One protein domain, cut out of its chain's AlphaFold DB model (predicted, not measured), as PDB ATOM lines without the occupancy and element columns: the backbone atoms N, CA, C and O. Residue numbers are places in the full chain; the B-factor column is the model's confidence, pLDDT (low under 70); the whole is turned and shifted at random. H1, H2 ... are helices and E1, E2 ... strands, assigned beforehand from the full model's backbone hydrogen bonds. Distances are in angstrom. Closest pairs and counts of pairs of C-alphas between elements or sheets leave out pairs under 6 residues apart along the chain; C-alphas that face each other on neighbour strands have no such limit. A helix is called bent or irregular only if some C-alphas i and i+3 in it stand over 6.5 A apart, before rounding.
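AT A GLANCE: This is residues 6 to 106 of the 107 residues of an uncharacterized protein of Nocardia flavorosea (UniProt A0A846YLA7). Three helices, H3, H5 and H6, run roughly side by side, H5 packing on both others, and a small ladder of two short strands, E1 and E2, packs on H3 and H6. H1 lies at one end of the longest axis, close to the body at the last residue of H6. The 101 printed residues run H1 E1 H2 H3 H4 H5 H6 E2, mostly helix, with a parallel sheet E1 = E2. The whole is compact, radius of gyration of the C-alphas 14.3 A, spanning 43 by 30 by 26 A.

IN THESE COORDINATES: H1, residues 6 to 20, begins at C-alpha 6 (9.511, 28.590, 9.120) and measures 21.0 A. E1 is residues 28 to 31, 9.7 A; H2 33 to 36, 5.0 A; H3 43 to 54, 16.7 A; H4 58 to 61, 5.0 A. H5, residues 68 to 77, 12.1 A, is only just irregular: C-alphas 74 and 77 are 6.6 A apart. H6, 83 to 99, measures 24.0 A; E2, 102 to 105, 9.4 A, ends at C-alpha 105 (-6.547, 35.891, -6.292).

HOW THE PARTS SIT: H5 is the hub. It touches H6, closest C-alphas Ile 77 and Phe 86, 5.7 A, in a hairpin, opposite ways at a shallow tilt of 14 degrees. It touches H3, Val 51 and Val 73, 6.2 A, opposite ways at a shallow 21 degrees. H4 and H5 only just touch, only at the corner, with 3 pairs of C-alphas within 8 A, the closest Phe 60 and Arg 70, 5.9 A. H2 touches H3 at residues 46 to 50 alone, Val 35 and Lys 46, 5.8 A. H1 and H6 are close but not clearly touching, Thr 11 and Tyr 99, 6.0 A. E1 and E2 are parallel at 20 degrees, with N 30 and O 103 2.9 A apart; with H2 to H6 between, they form a strand-helix-strand unit, two parallel neighbour strands joined through helices. O i to N i+4 pairs are within hydrogen-bond range throughout H1 and H3, in 5 of 6 in H5 and 12 of 13 in H6; H2 and H4 are too short for such a pair.

THE WHOLE: The farthest C-alphas, of Ala 21 and Asp 40, are 43.5 A apart. The printed part has no cut and no long link. Mean pLDDT of the printed part is 93.0; no printed residue is under 70.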
ATOM      1  N   ASP A   6       8.390  28.817  10.033       82.12
ATOM      2  CA  ASP A   6       9.511  28.590   9.120       82.12
ATOM      3  C   ASP A   6       9.090  28.709   7.652       82.12
ATOM      4  O   ASP A   6       9.801  29.333   6.865       82.12
ATOM      5  N   HIS A   7       7.911  28.184   7.294       79.44
ATOM      6  CA  HIS A   7       7.350  28.349   5.955       79.44
ATOM      7  C   HIS A   7       7.135  29.836   5.637       79.44
ATOM      8  O   HIS A   7       7.631  30.322   4.627       79.44
ATOM      9  N   ILE A   8       6.513  30.588   6.552       83.62
ATOM     10  CA  ILE A   8       6.294  32.039   6.404       83.62
ATOM     11  C   ILE A   8       7.622  32.798   6.234       83.62
ATOM     12  O   ILE A   8       7.748  33.694   5.399       83.62
ATOM     13  N   VAL A   9       8.644  32.465   7.025       87.12
ATOM     14  CA  VAL A   9       9.960  33.112   6.917       87.12
ATOM     15  C   VAL A   9      10.614  32.797   5.571       87.12
ATOM     16  O   VAL A   9      11.130  33.714   4.926       87.12
ATOM     17  N   ALA A  10      10.568  31.541   5.126       87.19
ATOM     18  CA  ALA A  10      11.132  31.123   3.845       87.19
ATOM     19  C   ALA A  10      10.473  31.864   2.671       87.19
ATOM     20  O   ALA A  10      11.156  32.373   1.780       87.19
ATOM     21  N   THR A  11       9.152  32.007   2.701       87.69
ATOM     22  CA  THR A  11       8.390  32.664   1.638       87.69
ATOM     23  C   THR A  11       8.654  34.169   1.579       87.69
ATOM     24  O   THR A  11       8.870  34.733   0.498       87.69
ATOM     25  N   HIS A  12       8.783  34.820   2.738       85.69
ATOM     26  CA  HIS A  12       9.234  36.210   2.820       85.69
ATOM     27  C   HIS A  12      10.660  36.414   2.289       85.69
ATOM     28  O   HIS A  12      10.920  37.413   1.609       85.69
ATOM     29  N   GLN A  13      11.581  35.491   2.579       89.88
ATOM     30  CA  GLN A  13      12.955  35.553   2.071       89.88
ATOM     31  C   GLN A  13      12.984  35.439   0.545       89.88
ATOM     32  O   GLN A  13      13.587  36.295  -0.107       89.88
ATOM     33  N   LEU A  14      12.246  34.485  -0.032       89.56
ATOM     34  CA  LEU A  14      12.108  34.337  -1.485       89.56
ATOM     35  C   LEU A  14      11.592  35.625  -2.140       89.56
ATOM     36  O   LEU A  14      12.182  36.122  -3.103       89.56
ATOM     37  N   ALA A  15      10.531  36.226  -1.596       86.94
ATOM     38  CA  ALA A  15       9.990  37.482  -2.115       86.94
ATOM     39  C   ALA A  15      11.022  38.632  -2.070       86.94
ATOM     40  O   ALA A  15      11.151  39.405  -3.028       86.94
ATOM     41  N   ALA A  16      11.787  38.737  -0.978       88.25
ATOM     42  CA  ALA A  16      12.834  39.747  -0.829       88.25
ATOM     43  C   ALA A  16      13.990  39.542  -1.825       88.25
ATOM     44  O   ALA A  16      14.464  40.510  -2.430       88.25
ATOM     45  N   GLU A  17      14.415  38.296  -2.040       90.75
ATOM     46  CA  GLU A  17      15.460  37.938  -3.003       90.75
ATOM     47  C   GLU A  17      15.053  38.269  -4.441       90.75
ATOM     48  O   GLU A  17      15.829  38.893  -5.173       90.75
ATOM     49  N   ARG A  18      13.813  37.949  -4.836       89.88
ATOM     50  CA  ARG A  18      13.280  38.299  -6.164       89.88
ATOM     51  C   ARG A  18      13.259  39.801  -6.386       89.88
ATOM     52  O   ARG A  18      13.734  40.275  -7.421       89.88
ATOM     53  N   ARG A  19      12.793  40.556  -5.387       88.50
ATOM     54  CA  ARG A  19      12.787  42.023  -5.431       88.50
ATOM     55  C   ARG A  19      14.201  42.582  -5.581       88.50
ATOM     56  O   ARG A  19      14.414  43.478  -6.394       88.50
ATOM     57  N   LYS A  20      15.176  42.041  -4.841       91.69
ATOM     58  CA  LYS A  20      16.593  42.423  -4.954       91.69
ATOM     59  C   LYS A  20      17.167  42.108  -6.340       91.69
ATOM     60  O   LYS A  20      17.984  42.874  -6.842       91.69
ATOM     61  N   ALA A  21      16.720  41.020  -6.963       90.75
ATOM     62  CA  ALA A  21      17.095  40.624  -8.319       90.75
ATOM     63  C   ALA A  21      16.333  41.378  -9.432       90.75
ATOM     64  O   ALA A  21      16.557  41.094 -10.607       90.75
ATOM     65  N   GLY A  22      15.427  42.307  -9.096       89.88
ATOM     66  CA  GLY A  22      14.619  43.048 -10.074       89.88
ATOM     67  C   GLY A  22      13.542  42.210 -10.772       89.88
ATOM     68  O   GLY A  22      13.018  42.628 -11.803       89.88
ATOM     69  N   LYS A  23      13.213  41.030 -10.234       86.25
ATOM     70  CA  LYS A  23      12.147  40.164 -10.748       86.25
ATOM     71  C   LYS A  23      10.794  40.552 -10.136       86.25
ATOM     72  O   LYS A  23      10.762  41.066  -9.013       86.25
ATOM     73  N   PRO A  24       9.676  40.267 -10.827       87.50
ATOM     74  CA  PRO A  24       8.361  40.258 -10.197       87.50
ATOM     75  C   PRO A  24       8.360  39.385  -8.934       87.50
ATOM     76  O   PRO A  24       9.036  38.354  -8.873       87.50
ATOM     77  N   ILE A  25       7.615  39.828  -7.918       88.75
ATOM     78  CA  ILE A  25       7.458  39.084  -6.658       88.75
ATOM     79  C   ILE A  25       6.685  37.782  -6.905       88.75
ATOM     80  O   ILE A  25       7.048  36.753  -6.343       88.75
ATOM     81  N   TRP A  26       5.674  37.845  -7.772       92.44
ATOM     82  CA  TRP A  26       4.855  36.721  -8.214       92.44
ATOM     83  C   TRP A  26       5.154  36.404  -9.680       92.44
ATOM     84  O   TRP A  26       5.249  37.324 -10.497       92.44
ATOM     85  N   ASP A  27       5.293  35.124 -10.007       90.44
ATOM     86  CA  ASP A  27       5.588  34.627 -11.355       90.44
ATOM     87  C   ASP A  27       4.346  34.468 -12.228       90.44
ATOM     88  O   ASP A  27       4.434  34.540 -13.460       90.44
ATOM     89  N   GLU A  28       3.193  34.283 -11.593       94.81
ATOM     90  CA  GLU A  28       1.887  34.200 -12.232       94.81
ATOM     91  C   GLU A  28       0.793  34.642 -11.253       94.81
ATOM     92  O   GLU A  28       0.969  34.635 -10.032       94.81
ATOM     93  N   THR A  29      -0.352  35.050 -11.795       96.75
ATOM     94  CA  THR A  29      -1.580  35.260 -11.031       96.75
ATOM     95  C   THR A  29      -2.695  34.421 -11.632       96.75
ATOM     96  O   THR A  29      -2.997  34.565 -12.817       96.75
ATOM     97  N   ILE A  30      -3.325  33.592 -10.802       97.25
ATOM     98  CA  ILE A  30      -4.509  32.807 -11.143       97.25
ATOM     99  C   ILE A  30      -5.705  33.508 -10.495       97.25
ATOM    100  O   ILE A  30      -5.813  33.567  -9.270       97.25
ATOM    101  N   ASP A  31      -6.568  34.113 -11.314       96.44
ATOM    102  CA  ASP A  31      -7.720  34.881 -10.835       96.44
ATOM    103  C   ASP A  31      -8.975  34.002 -10.766       96.44
ATOM    104  O   ASP A  31      -9.569  33.659 -11.792       96.44
ATOM    105  N   VAL A  32      -9.380  33.668  -9.539       96.62
ATOM    106  CA  VAL A  32     -10.625  32.950  -9.226       96.62
ATOM    107  C   VAL A  32     -11.646  33.848  -8.519       96.62
ATOM    108  O   VAL A  32     -12.732  33.393  -8.172       96.62
ATOM    109  N   SER A  33     -11.352  35.143  -8.350       94.94
ATOM    110  CA  SER A  33     -12.166  36.080  -7.556       94.94
ATOM    111  C   SER A  33     -13.611  36.201  -8.040       94.94
ATOM    112  O   SER A  33     -14.510  36.463  -7.247       94.94
ATOM    113  N   ARG A  34     -13.852  35.968  -9.338       91.56
ATOM    114  CA  ARG A  34     -15.200  36.001  -9.922       91.56
ATOM    115  C   ARG A  34     -16.115  34.886  -9.435       91.56
ATOM    116  O   ARG A  34     -17.311  35.105  -9.415       91.56
ATOM    117  N   VAL A  35     -15.563  33.719  -9.109       94.25
ATOM    118  CA  VAL A  35     -16.345  32.543  -8.689       94.25
ATOM    119  C   VAL A  35     -16.247  32.298  -7.187       94.25
ATOM    120  O   VAL A  35     -17.131  31.678  -6.608       94.25
ATOM    121  N   TRP A  36     -15.201  32.827  -6.544       93.06
ATOM    122  CA  TRP A  36     -14.902  32.597  -5.132       93.06
ATOM    123  C   TRP A  36     -16.048  33.001  -4.190       93.06
ATOM    124  O   TRP A  36     -16.400  32.251  -3.287       93.06
ATOM    125  N   ASN A  37     -16.669  34.157  -4.435       88.62
ATOM    126  CA  ASN A  37     -17.765  34.692  -3.617       88.62
ATOM    127  C   ASN A  37     -19.095  34.769  -4.392       88.62
ATOM    128  O   ASN A  37     -19.898  35.662  -4.139       88.62
ATOM    129  N   ASP A  38     -19.297  33.903  -5.389       92.31
ATOM    130  CA  ASP A  38     -20.518  33.921  -6.202       92.31
ATOM    131  C   ASP A  38     -21.631  33.100  -5.535       92.31
ATOM    132  O   ASP A  38     -21.659  31.879  -5.635       92.31
ATOM    133  N   ASP A  39     -22.534  33.745  -4.800       91.38
ATOM    134  CA  ASP A  39     -23.614  33.055  -4.078       91.38
ATOM    135  C   ASP A  39     -24.662  32.394  -4.999       91.38
ATOM    136  O   ASP A  39     -25.474  31.605  -4.512       91.38
ATOM    137  N   ASP A  40     -24.635  32.670  -6.310       95.25
ATOM    138  CA  ASP A  40     -25.551  32.064  -7.283       95.25
ATOM    139  C   ASP A  40     -25.081  30.675  -7.762       95.25
ATOM    140  O   ASP A  40     -25.870  29.939  -8.359       95.25
ATOM    141  N   LEU A  41     -23.821  30.301  -7.503       95.06
ATOM    142  CA  LEU A  41     -23.241  29.017  -7.911       95.06
ATOM    143  C   LEU A  41     -23.340  27.956  -6.809       95.06
ATOM    144  O   LEU A  41     -23.071  28.229  -5.632       95.06
ATOM    145  N   SER A  42     -23.627  26.713  -7.204       96.38
ATOM    146  CA  SER A  42     -23.455  25.551  -6.326       96.38
ATOM    147  C   SER A  42     -21.980  25.352  -5.956       96.38
ATOM    148  O   SER A  42     -21.071  25.899  -6.587       96.38
ATOM    149  N   PHE A  43     -21.723  24.545  -4.925       95.44
ATOM    150  CA  PHE A  43     -20.357  24.180  -4.554       95.44
ATOM    151  C   PHE A  43     -19.611  23.525  -5.727       95.44
ATOM    152  O   PHE A  43     -18.501  23.940  -6.055       95.44
ATOM    153  N   GLU A  44     -20.242  22.570  -6.409       97.19
ATOM    154  CA  GLU A  44     -19.673  21.864  -7.556       97.19
ATOM    155  C   GLU A  44     -19.394  22.821  -8.719       97.19
ATOM    156  O   GLU A  44     -18.326  22.760  -9.324       97.19
ATOM    157  N   GLU A  45     -20.301  23.764  -8.998       97.44
ATOM    158  CA  GLU A  45     -20.091  24.776 -10.038       97.44
ATOM    159  C   GLU A  45     -18.900  25.693  -9.717       97.44
ATOM    160  O   GLU A  45     -18.097  25.999 -10.608       97.44
ATOM    161  N   LYS A  46     -18.735  26.098  -8.448       96.94
ATOM    162  CA  LYS A  46     -17.564  26.868  -7.993       96.94
ATOM    163  C   LYS A  46     -16.283  26.058  -8.120       96.94
ATOM    164  O   LYS A  46     -15.326  26.533  -8.733       96.94
ATOM    165  N   ARG A  47     -16.271  24.843  -7.569       97.25
ATOM    166  CA  ARG A  47     -15.142  23.904  -7.595       97.25
ATOM    167  C   ARG A  47     -14.672  23.667  -9.028       97.25
ATOM    168  O   ARG A  47     -13.502  23.890  -9.339       97.25
ATOM    169  N   ASP A  48     -15.588  23.323  -9.926       97.81
ATOM    170  CA  ASP A  48     -15.280  23.028 -11.324       97.81
ATOM    171  C   ASP A  48     -14.762  24.271 -12.066       97.81
ATOM    172  O   ASP A  48     -13.819  24.188 -12.864       97.81
ATOM    173  N   ALA A  49     -15.327  25.451 -11.785       97.31
ATOM    174  CA  ALA A  49     -14.853  26.702 -12.367       97.31
ATOM    175  C   ALA A  49     -13.444  27.077 -11.880       97.31
ATOM    176  O   ALA A  49     -12.623  27.533 -12.682       97.31
ATOM    177  N   ILE A  50     -13.147  26.856 -10.597       97.25
ATOM    178  CA  ILE A  50     -11.818  27.043 -10.006       97.25
ATOM    179  C   ILE A  50     -10.815  26.095 -10.670       97.25
ATOM    180  O   ILE A  50      -9.811  26.558 -11.221       97.25
ATOM    181  N   VAL A  51     -11.115  24.793 -10.725       97.81
ATOM    182  CA  VAL A  51     -10.278  23.774 -11.385       97.81
ATOM    183  C   VAL A  51     -10.003  24.151 -12.839       97.81
ATOM    184  O   VAL A  51      -8.864  24.074 -13.309       97.81
ATOM    185  N   ALA A  52     -11.013  24.639 -13.561       97.62
ATOM    186  CA  ALA A  52     -10.844  25.095 -14.936       97.62
ATOM    187  C   ALA A  52      -9.879  26.291 -15.070       97.62
ATOM    188  O   ALA A  52      -9.207  26.399 -16.101       97.62
ATOM    189  N   GLN A  53      -9.782  27.180 -14.074       97.12
ATOM    190  CA  GLN A  53      -8.780  28.256 -14.073       97.12
ATOM    191  C   GLN A  53      -7.371  27.716 -13.836       97.12
ATOM    192  O   GLN A  53      -6.463  28.057 -14.599       97.12
ATOM    193  N   PHE A  54      -7.189  26.822 -12.861       97.19
ATOM    194  CA  PHE A  54      -5.888  26.191 -12.620       97.19
ATOM    195  C   PHE A  54      -5.404  25.426 -13.849       97.19
ATOM    196  O   PHE A  54      -4.288  25.664 -14.300       97.19
ATOM    197  N   LYS A  55      -6.266  24.641 -14.501       96.25
ATOM    198  CA  LYS A  55      -5.930  23.907 -15.738       96.25
ATOM    199  C   LYS A  55      -5.464  24.790 -16.898       96.25
ATOM    200  O   LYS A  55      -4.801  24.312 -17.820       96.25
ATOM    201  N   ARG A  56      -5.830  26.074 -16.890       96.00
ATOM    202  CA  ARG A  56      -5.401  27.061 -17.895       96.00
ATOM    203  C   ARG A  56      -4.106  27.775 -17.518       96.00
ATOM    204  O   ARG A  56      -3.455  28.293 -18.429       96.00
ATOM    205  N   SER A  57      -3.758  27.807 -16.231       96.38
ATOM    206  CA  SER A  57      -2.537  28.435 -15.719       96.38
ATOM    207  C   SER A  57      -1.281  27.778 -16.282       96.38
ATOM    208  O   SER A  57      -1.291  26.603 -16.664       96.38
ATOM    209  N   ARG A  58      -0.183  28.531 -16.338       95.62
ATOM    210  CA  ARG A  58       1.119  27.958 -16.686       95.62
ATOM    211  C   ARG A  58       1.625  27.072 -15.549       95.62
ATOM    212  O   ARG A  58       2.142  26.001 -15.839       95.62
ATOM    213  N   TRP A  59       1.394  27.467 -14.296       95.25
ATOM    214  CA  TRP A  59       1.763  26.690 -13.107       95.25
ATOM    215  C   TRP A  59       1.339  25.220 -13.185       95.25
ATOM    216  O   TRP A  59       2.174  24.340 -13.035       95.25
ATOM    217  N   PHE A  60       0.078  24.948 -13.524       95.31
ATOM    218  CA  PHE A  60      -0.423  23.578 -13.673       95.31
ATOM    219  C   PHE A  60       0.068  22.874 -14.951       95.31
ATOM    220  O   PHE A  60       0.244  21.660 -14.985       95.31
ATOM    221  N   ARG A  61       0.217  23.609 -16.059       93.94
ATOM    222  CA  ARG A  61       0.546  23.012 -17.369       93.94
ATOM    223  C   ARG A  61       2.010  22.614 -17.484       93.94
ATOM    224  O   ARG A  61       2.297  21.651 -18.188       93.94
ATOM    225  N   ASP A  62       2.882  23.360 -16.817       93.38
ATOM    226  CA  ASP A  62       4.315  23.090 -16.758       93.38
ATOM    227  C   ASP A  62       4.664  22.103 -15.627       93.38
ATOM    228  O   ASP A  62       5.803  21.642 -15.567       93.38
ATOM    229  N   ASP A  63       3.704  21.773 -14.753       90.19
ATOM    230  CA  ASP A  63       3.876  20.759 -13.715       90.19
ATOM    231  C   ASP A  63       3.958  19.355 -14.328       90.19
ATOM    232  O   ASP A  63       3.234  19.023 -15.283       90.19
ATOM    233  N   ASP A  64       4.850  18.541 -13.764       85.19
ATOM    234  CA  ASP A  64       5.095  17.171 -14.209       85.19
ATOM    235  C   ASP A  64       3.816  16.320 -14.102       85.19
ATOM    236  O   ASP A  64       2.866  16.664 -13.395       85.19
ATOM    237  N   GLU A  65       3.764  15.195 -14.816       76.12
ATOM    238  CA  GLU A  65       2.641  14.253 -14.718       76.12
ATOM    239  C   GLU A  65       2.430  13.766 -13.274       76.12
ATOM    240  O   GLU A  65       1.292  13.540 -12.874       76.12
ATOM    241  N   PHE A  66       3.502  13.688 -12.481       78.50
ATOM    242  CA  PHE A  66       3.466  13.331 -11.058       78.50
ATOM    243  C   PHE A  66       3.684  14.536 -10.134       78.50
ATOM    244  O   PHE A  66       4.110  14.388  -8.985       78.50
ATOM    245  N   GLY A  67       3.472  15.742 -10.653       88.81
ATOM    246  CA  GLY A  67       3.628  16.969  -9.899       88.81
ATOM    247  C   GLY A  67       2.508  17.167  -8.877       88.81
ATOM    248  O   GLY A  67       1.347  16.822  -9.106       88.81
ATOM    249  N   ARG A  68       2.862  17.721  -7.712       92.56
ATOM    250  CA  ARG A  68       1.929  17.873  -6.585       92.56
ATOM    251  C   ARG A  68       0.788  18.840  -6.902       92.56
ATOM    252  O   ARG A  68      -0.311  18.677  -6.381       92.56
ATOM    253  N   VAL A  69       1.032  19.845  -7.745       93.94
ATOM    254  CA  VAL A  69       0.005  20.818  -8.146       93.94
ATOM    255  C   VAL A  69      -1.020  20.129  -9.029       93.94
ATOM    256  O   VAL A  69      -2.222  20.317  -8.835       93.94
ATOM    257  N   ARG A  70      -0.551  19.309  -9.974       94.19
ATOM    258  CA  ARG A  70      -1.417  18.486 -10.811       94.19
ATOM    259  C   ARG A  70      -2.242  17.523  -9.970       94.19
ATOM    260  O   ARG A  70      -3.455  17.555 -10.114       94.19
ATOM    261  N   GLU A  71      -1.617  16.751  -9.086       94.50
ATOM    262  CA  GLU A  71      -2.304  15.807  -8.189       94.50
ATOM    263  C   GLU A  71      -3.442  16.498  -7.419       94.50
ATOM    264  O   GLU A  71      -4.604  16.117  -7.543       94.50
ATOM    265  N   ILE A  72      -3.144  17.595  -6.715       96.12
ATOM    266  CA  ILE A  72      -4.154  18.302  -5.917       96.12
ATOM    267  C   ILE A  72      -5.281  18.863  -6.799       96.12
ATOM    268  O   ILE A  72      -6.447  18.804  -6.424       96.12
ATOM    269  N   VAL A  73      -4.973  19.420  -7.973       96.69
ATOM    270  CA  VAL A  73      -5.995  20.044  -8.831       96.69
ATOM    271  C   VAL A  73      -6.822  19.016  -9.614       96.69
ATOM    272  O   VAL A  73      -8.022  19.228  -9.781       96.69
ATOM    273  N   ASP A  74      -6.205  17.954 -10.141       95.56
ATOM    274  CA  ASP A  74      -6.860  16.951 -10.994       95.56
ATOM    275  C   ASP A  74      -7.526  15.820 -10.215       95.56
ATOM    276  O   ASP A  74      -8.522  15.291 -10.708       95.56
ATOM    277  N   GLU A  75      -6.987  15.435  -9.059       94.38
ATOM    278  CA  GLU A  75      -7.422  14.241  -8.324       94.38
ATOM    279  C   GLU A  75      -8.159  14.593  -7.035       94.38
ATOM    280  O   GLU A  75      -9.173  13.974  -6.732       94.38
ATOM    281  N   GLU A  76      -7.715  15.624  -6.320       96.75
ATOM    282  CA  GLU A  76      -8.290  15.952  -5.014       96.75
ATOM    283  C   GLU A  76      -9.397  17.012  -5.138       96.75
ATOM    284  O   GLU A  76     -10.583  16.739  -4.958       96.75
ATOM    285  N   ILE A  77      -9.053  18.229  -5.564       96.88
ATOM    286  CA  ILE A  77     -10.006  19.342  -5.665       96.88
ATOM    287  C   ILE A  77     -11.076  19.074  -6.723       96.88
ATOM    288  O   ILE A  77     -12.227  19.445  -6.522       96.88
ATOM    289  N   ALA A  78     -10.735  18.453  -7.856       97.12
ATOM    290  CA  ALA A  78     -11.712  18.173  -8.909       97.12
ATOM    291  C   ALA A  78     -12.806  17.186  -8.482       97.12
ATOM    292  O   ALA A  78     -13.890  17.197  -9.070       97.12
ATOM    293  N   TYR A  79     -12.527  16.355  -7.478       96.75
ATOM    294  CA  TYR A  79     -13.440  15.321  -7.006       96.75
ATOM    295  C   TYR A  79     -13.947  15.551  -5.583       96.75
ATOM    296  O   TYR A  79     -14.817  14.792  -5.166       96.75
ATOM    297  N   ALA A  80     -13.505  16.617  -4.904       97.44
ATOM    298  CA  ALA A  80     -13.962  16.978  -3.565       97.44
ATOM    299  C   ALA A  80     -15.495  16.960  -3.469       97.44
ATOM    300  O   ALA A  80     -16.176  17.638  -4.254       97.44
ATOM    301  N   GLU A  81     -16.032  16.170  -2.544       95.31
ATOM    302  CA  GLU A  81     -17.475  15.939  -2.402       95.31
ATOM    303  C   GLU A  81     -18.163  17.056  -1.610       95.31
ATOM    304  O   GLU A  81     -19.356  17.310  -1.795       95.31
ATOM    305  N   ASP A  82     -17.410  17.755  -0.760       95.75
ATOM    306  CA  ASP A  82     -17.907  18.846   0.066       95.75
ATOM    307  C   ASP A  82     -16.867  19.957   0.298       95.75
ATOM    308  O   ASP A  82     -15.713  19.896  -0.135       95.75
ATOM    309  N   VAL A  83     -17.325  21.022   0.961       95.31
ATOM    310  CA  VAL A  83     -16.520  22.213   1.265       95.31
ATOM    311  C   VAL A  83     -15.368  21.888   2.215       95.31
ATOM    312  O   VAL A  83     -14.305  22.479   2.071       95.31
ATOM    313  N   ASP A  84     -15.544  20.949   3.148       96.31
ATOM    314  CA  ASP A  84     -14.513  20.625   4.138       96.31
ATOM    315  C   ASP A  84     -13.331  19.905   3.467       96.31
ATOM    316  O   ASP A  84     -12.167  20.221   3.736       96.31
ATOM    317  N   GLU A  85     -13.617  18.970   2.558       95.56
ATOM    318  CA  GLU A  85     -12.604  18.313   1.731       95.56
ATOM    319  C   GLU A  85     -11.906  19.311   0.801       95.56
ATOM    320  O   GLU A  85     -10.673  19.335   0.727       95.56
ATOM    321  N   PHE A  86     -12.679  20.178   0.138       96.56
ATOM    322  CA  PHE A  86     -12.127  21.228  -0.713       96.56
ATOM    323  C   PHE A  86     -11.180  22.142   0.065       96.56
ATOM    324  O   PHE A  86     -10.046  22.331  -0.367       96.56
ATOM    325  N   ASP A  87     -11.612  22.676   1.207       95.38
ATOM    326  CA  ASP A  87     -10.834  23.622   2.011       95.38
ATOM    327  C   ASP A  87      -9.535  22.986   2.530       95.38
ATOM    328  O   ASP A  87      -8.482  23.629   2.525       95.38
ATOM    329  N   GLY A  88      -9.567  21.698   2.893       95.00
ATOM    330  CA  GLY A  88      -8.373  20.958   3.311       95.00
ATOM    331  C   GLY A  88      -7.300  20.876   2.221       95.00
ATOM    332  O   GLY A  88      -6.118  21.124   2.482       95.00
ATOM    333  N   TRP A  89      -7.700  20.567   0.987       96.81
ATOM    334  CA  TRP A  89      -6.786  20.516  -0.158       96.81
ATOM    335  C   TRP A  89      -6.392  21.895  -0.672       96.81
ATOM    336  O   TRP A  89      -5.264  22.109  -1.121       96.81
ATOM    337  N   TRP A  90      -7.311  22.844  -0.573       95.94
ATOM    338  CA  TRP A  90      -7.110  24.227  -0.952       95.94
ATOM    339  C   TRP A  90      -6.042  24.915  -0.099       95.94
ATOM    340  O   TRP A  90      -5.187  25.609  -0.649       95.94
ATOM    341  N   ASP A  91      -6.024  24.668   1.213       94.06
ATOM    342  CA  ASP A  91      -4.965  25.144   2.111       94.06
ATOM    343  C   ASP A  91      -3.584  24.634   1.675       94.06
ATOM    344  O   ASP A  91      -2.610  25.392   1.626       94.06
ATOM    345  N   GLU A  92      -3.492  23.356   1.299       93.56
ATOM    346  CA  GLU A  92      -2.238  22.792   0.806       93.56
ATOM    347  C   GLU A  92      -1.820  23.382  -0.545       93.56
ATOM    348  O   GLU A  92      -0.649  23.735  -0.727       93.56
ATOM    349  N   LEU A  93      -2.767  23.544  -1.470       95.44
ATOM    350  CA  LEU A  93      -2.518  24.199  -2.749       95.44
ATOM    351  C   LEU A  93      -2.031  25.639  -2.547       95.44
ATOM    352  O   LEU A  93      -1.130  26.086  -3.255       95.44
ATOM    353  N   TYR A  94      -2.587  26.358  -1.570       93.31
ATOM    354  CA  TYR A  94      -2.192  27.726  -1.249       93.31
ATOM    355  C   TYR A  94      -0.757  27.831  -0.734       93.31
ATOM    356  O   TYR A  94      -0.044  28.770  -1.100       93.31
ATOM    357  N   ASP A  95      -0.320  26.886   0.093       90.94
ATOM    358  CA  ASP A  95       1.054  26.850   0.598       90.94
ATOM    359  C   ASP A  95       2.060  26.543  -0.525       90.94
ATOM    360  O   ASP A  95       3.127  27.164  -0.600       90.94
ATOM    361  N   LEU A  96       1.704  25.640  -1.446       93.19
ATOM    362  CA  LEU A  96       2.499  25.373  -2.650       93.19
ATOM    363  C   LEU A  96       2.547  26.594  -3.570       93.19
ATOM    364  O   LEU A  96       3.626  26.989  -4.011       93.19
ATOM    365  N   ALA A  97       1.396  27.226  -3.807       94.06
ATOM    366  CA  ALA A  97       1.289  28.426  -4.622       94.06
ATOM    367  C   ALA A  97       2.162  29.543  -4.060       94.06
ATOM    368  O   ALA A  97       2.903  30.176  -4.810       94.06
ATOM    369  N   ASP A  98       2.139  29.760  -2.741       91.00
ATOM    370  CA  ASP A  98       3.037  30.727  -2.135       91.00
ATOM    371  C   ASP A  98       4.479  30.308  -2.424       91.00
ATOM    372  O   ASP A  98       5.190  31.078  -3.061       91.00
ATOM    373  N   TYR A  99       4.928  29.100  -2.073       90.06
ATOM    374  CA  TYR A  99       6.311  28.663  -2.323       90.06
ATOM    375  C   TYR A  99       6.786  28.911  -3.771       90.06
ATOM    376  O   TYR A  99       7.808  29.580  -3.969       90.06
ATOM    377  N   ASP A 100       5.975  28.521  -4.754       91.81
ATOM    378  CA  ASP A 100       6.238  28.673  -6.193       91.81
ATOM    379  C   ASP A 100       6.022  30.097  -6.727       91.81
ATOM    380  O   ASP A 100       6.238  30.383  -7.907       91.81
ATOM    381  N   ARG A 101       5.648  31.031  -5.847       93.56
ATOM    382  CA  ARG A 101       5.377  32.440  -6.150       93.56
ATOM    383  C   ARG A 101       4.236  32.609  -7.154       93.56
ATOM    384  O   ARG A 101       4.297  33.461  -8.040       93.56
ATOM    385  N   ILE A 102       3.155  31.882  -6.942       96.50
ATOM    386  CA  ILE A 102       1.889  31.987  -7.656       96.50
ATOM    387  C   ILE A 102       0.883  32.721  -6.775       96.50
ATOM    388  O   ILE A 102       0.599  32.326  -5.647       96.50
ATOM    389  N   TRP A 103       0.320  33.810  -7.292       96.31
ATOM    390  CA  TRP A 103      -0.737  34.529  -6.591       96.31
ATOM    391  C   TRP A 103      -2.108  33.968  -6.979       96.31
ATOM    392  O   TRP A 103      -2.564  34.176  -8.104       96.31
ATOM    393  N   ILE A 104      -2.783  33.290  -6.051       96.56
ATOM    394  CA  ILE A 104      -4.185  32.884  -6.223       96.56
ATOM    395  C   ILE A 104      -5.071  34.015  -5.700       96.56
ATOM    396  O   ILE A 104      -5.167  34.252  -4.492       96.56
ATOM    397  N   LYS A 105      -5.715  34.734  -6.618       96.25
ATOM    398  CA  LYS A 105      -6.547  35.891  -6.292       96.25
ATOM    399  C   LYS A 105      -7.995  35.466  -6.056       96.25
ATOM    400  O   LYS A 105      -8.678  35.066  -6.997       96.25
ATOM    401  N   THR A 106      -8.460  35.635  -4.822       93.06
ATOM    402  CA  THR A 106      -9.824  35.311  -4.365       93.06
ATOM    403  C   THR A 106     -10.696  36.537  -4.085       93.06
ATOM    404  O   THR A 106     -11.917  36.413  -4.039       93.06
TER     405      THR A 106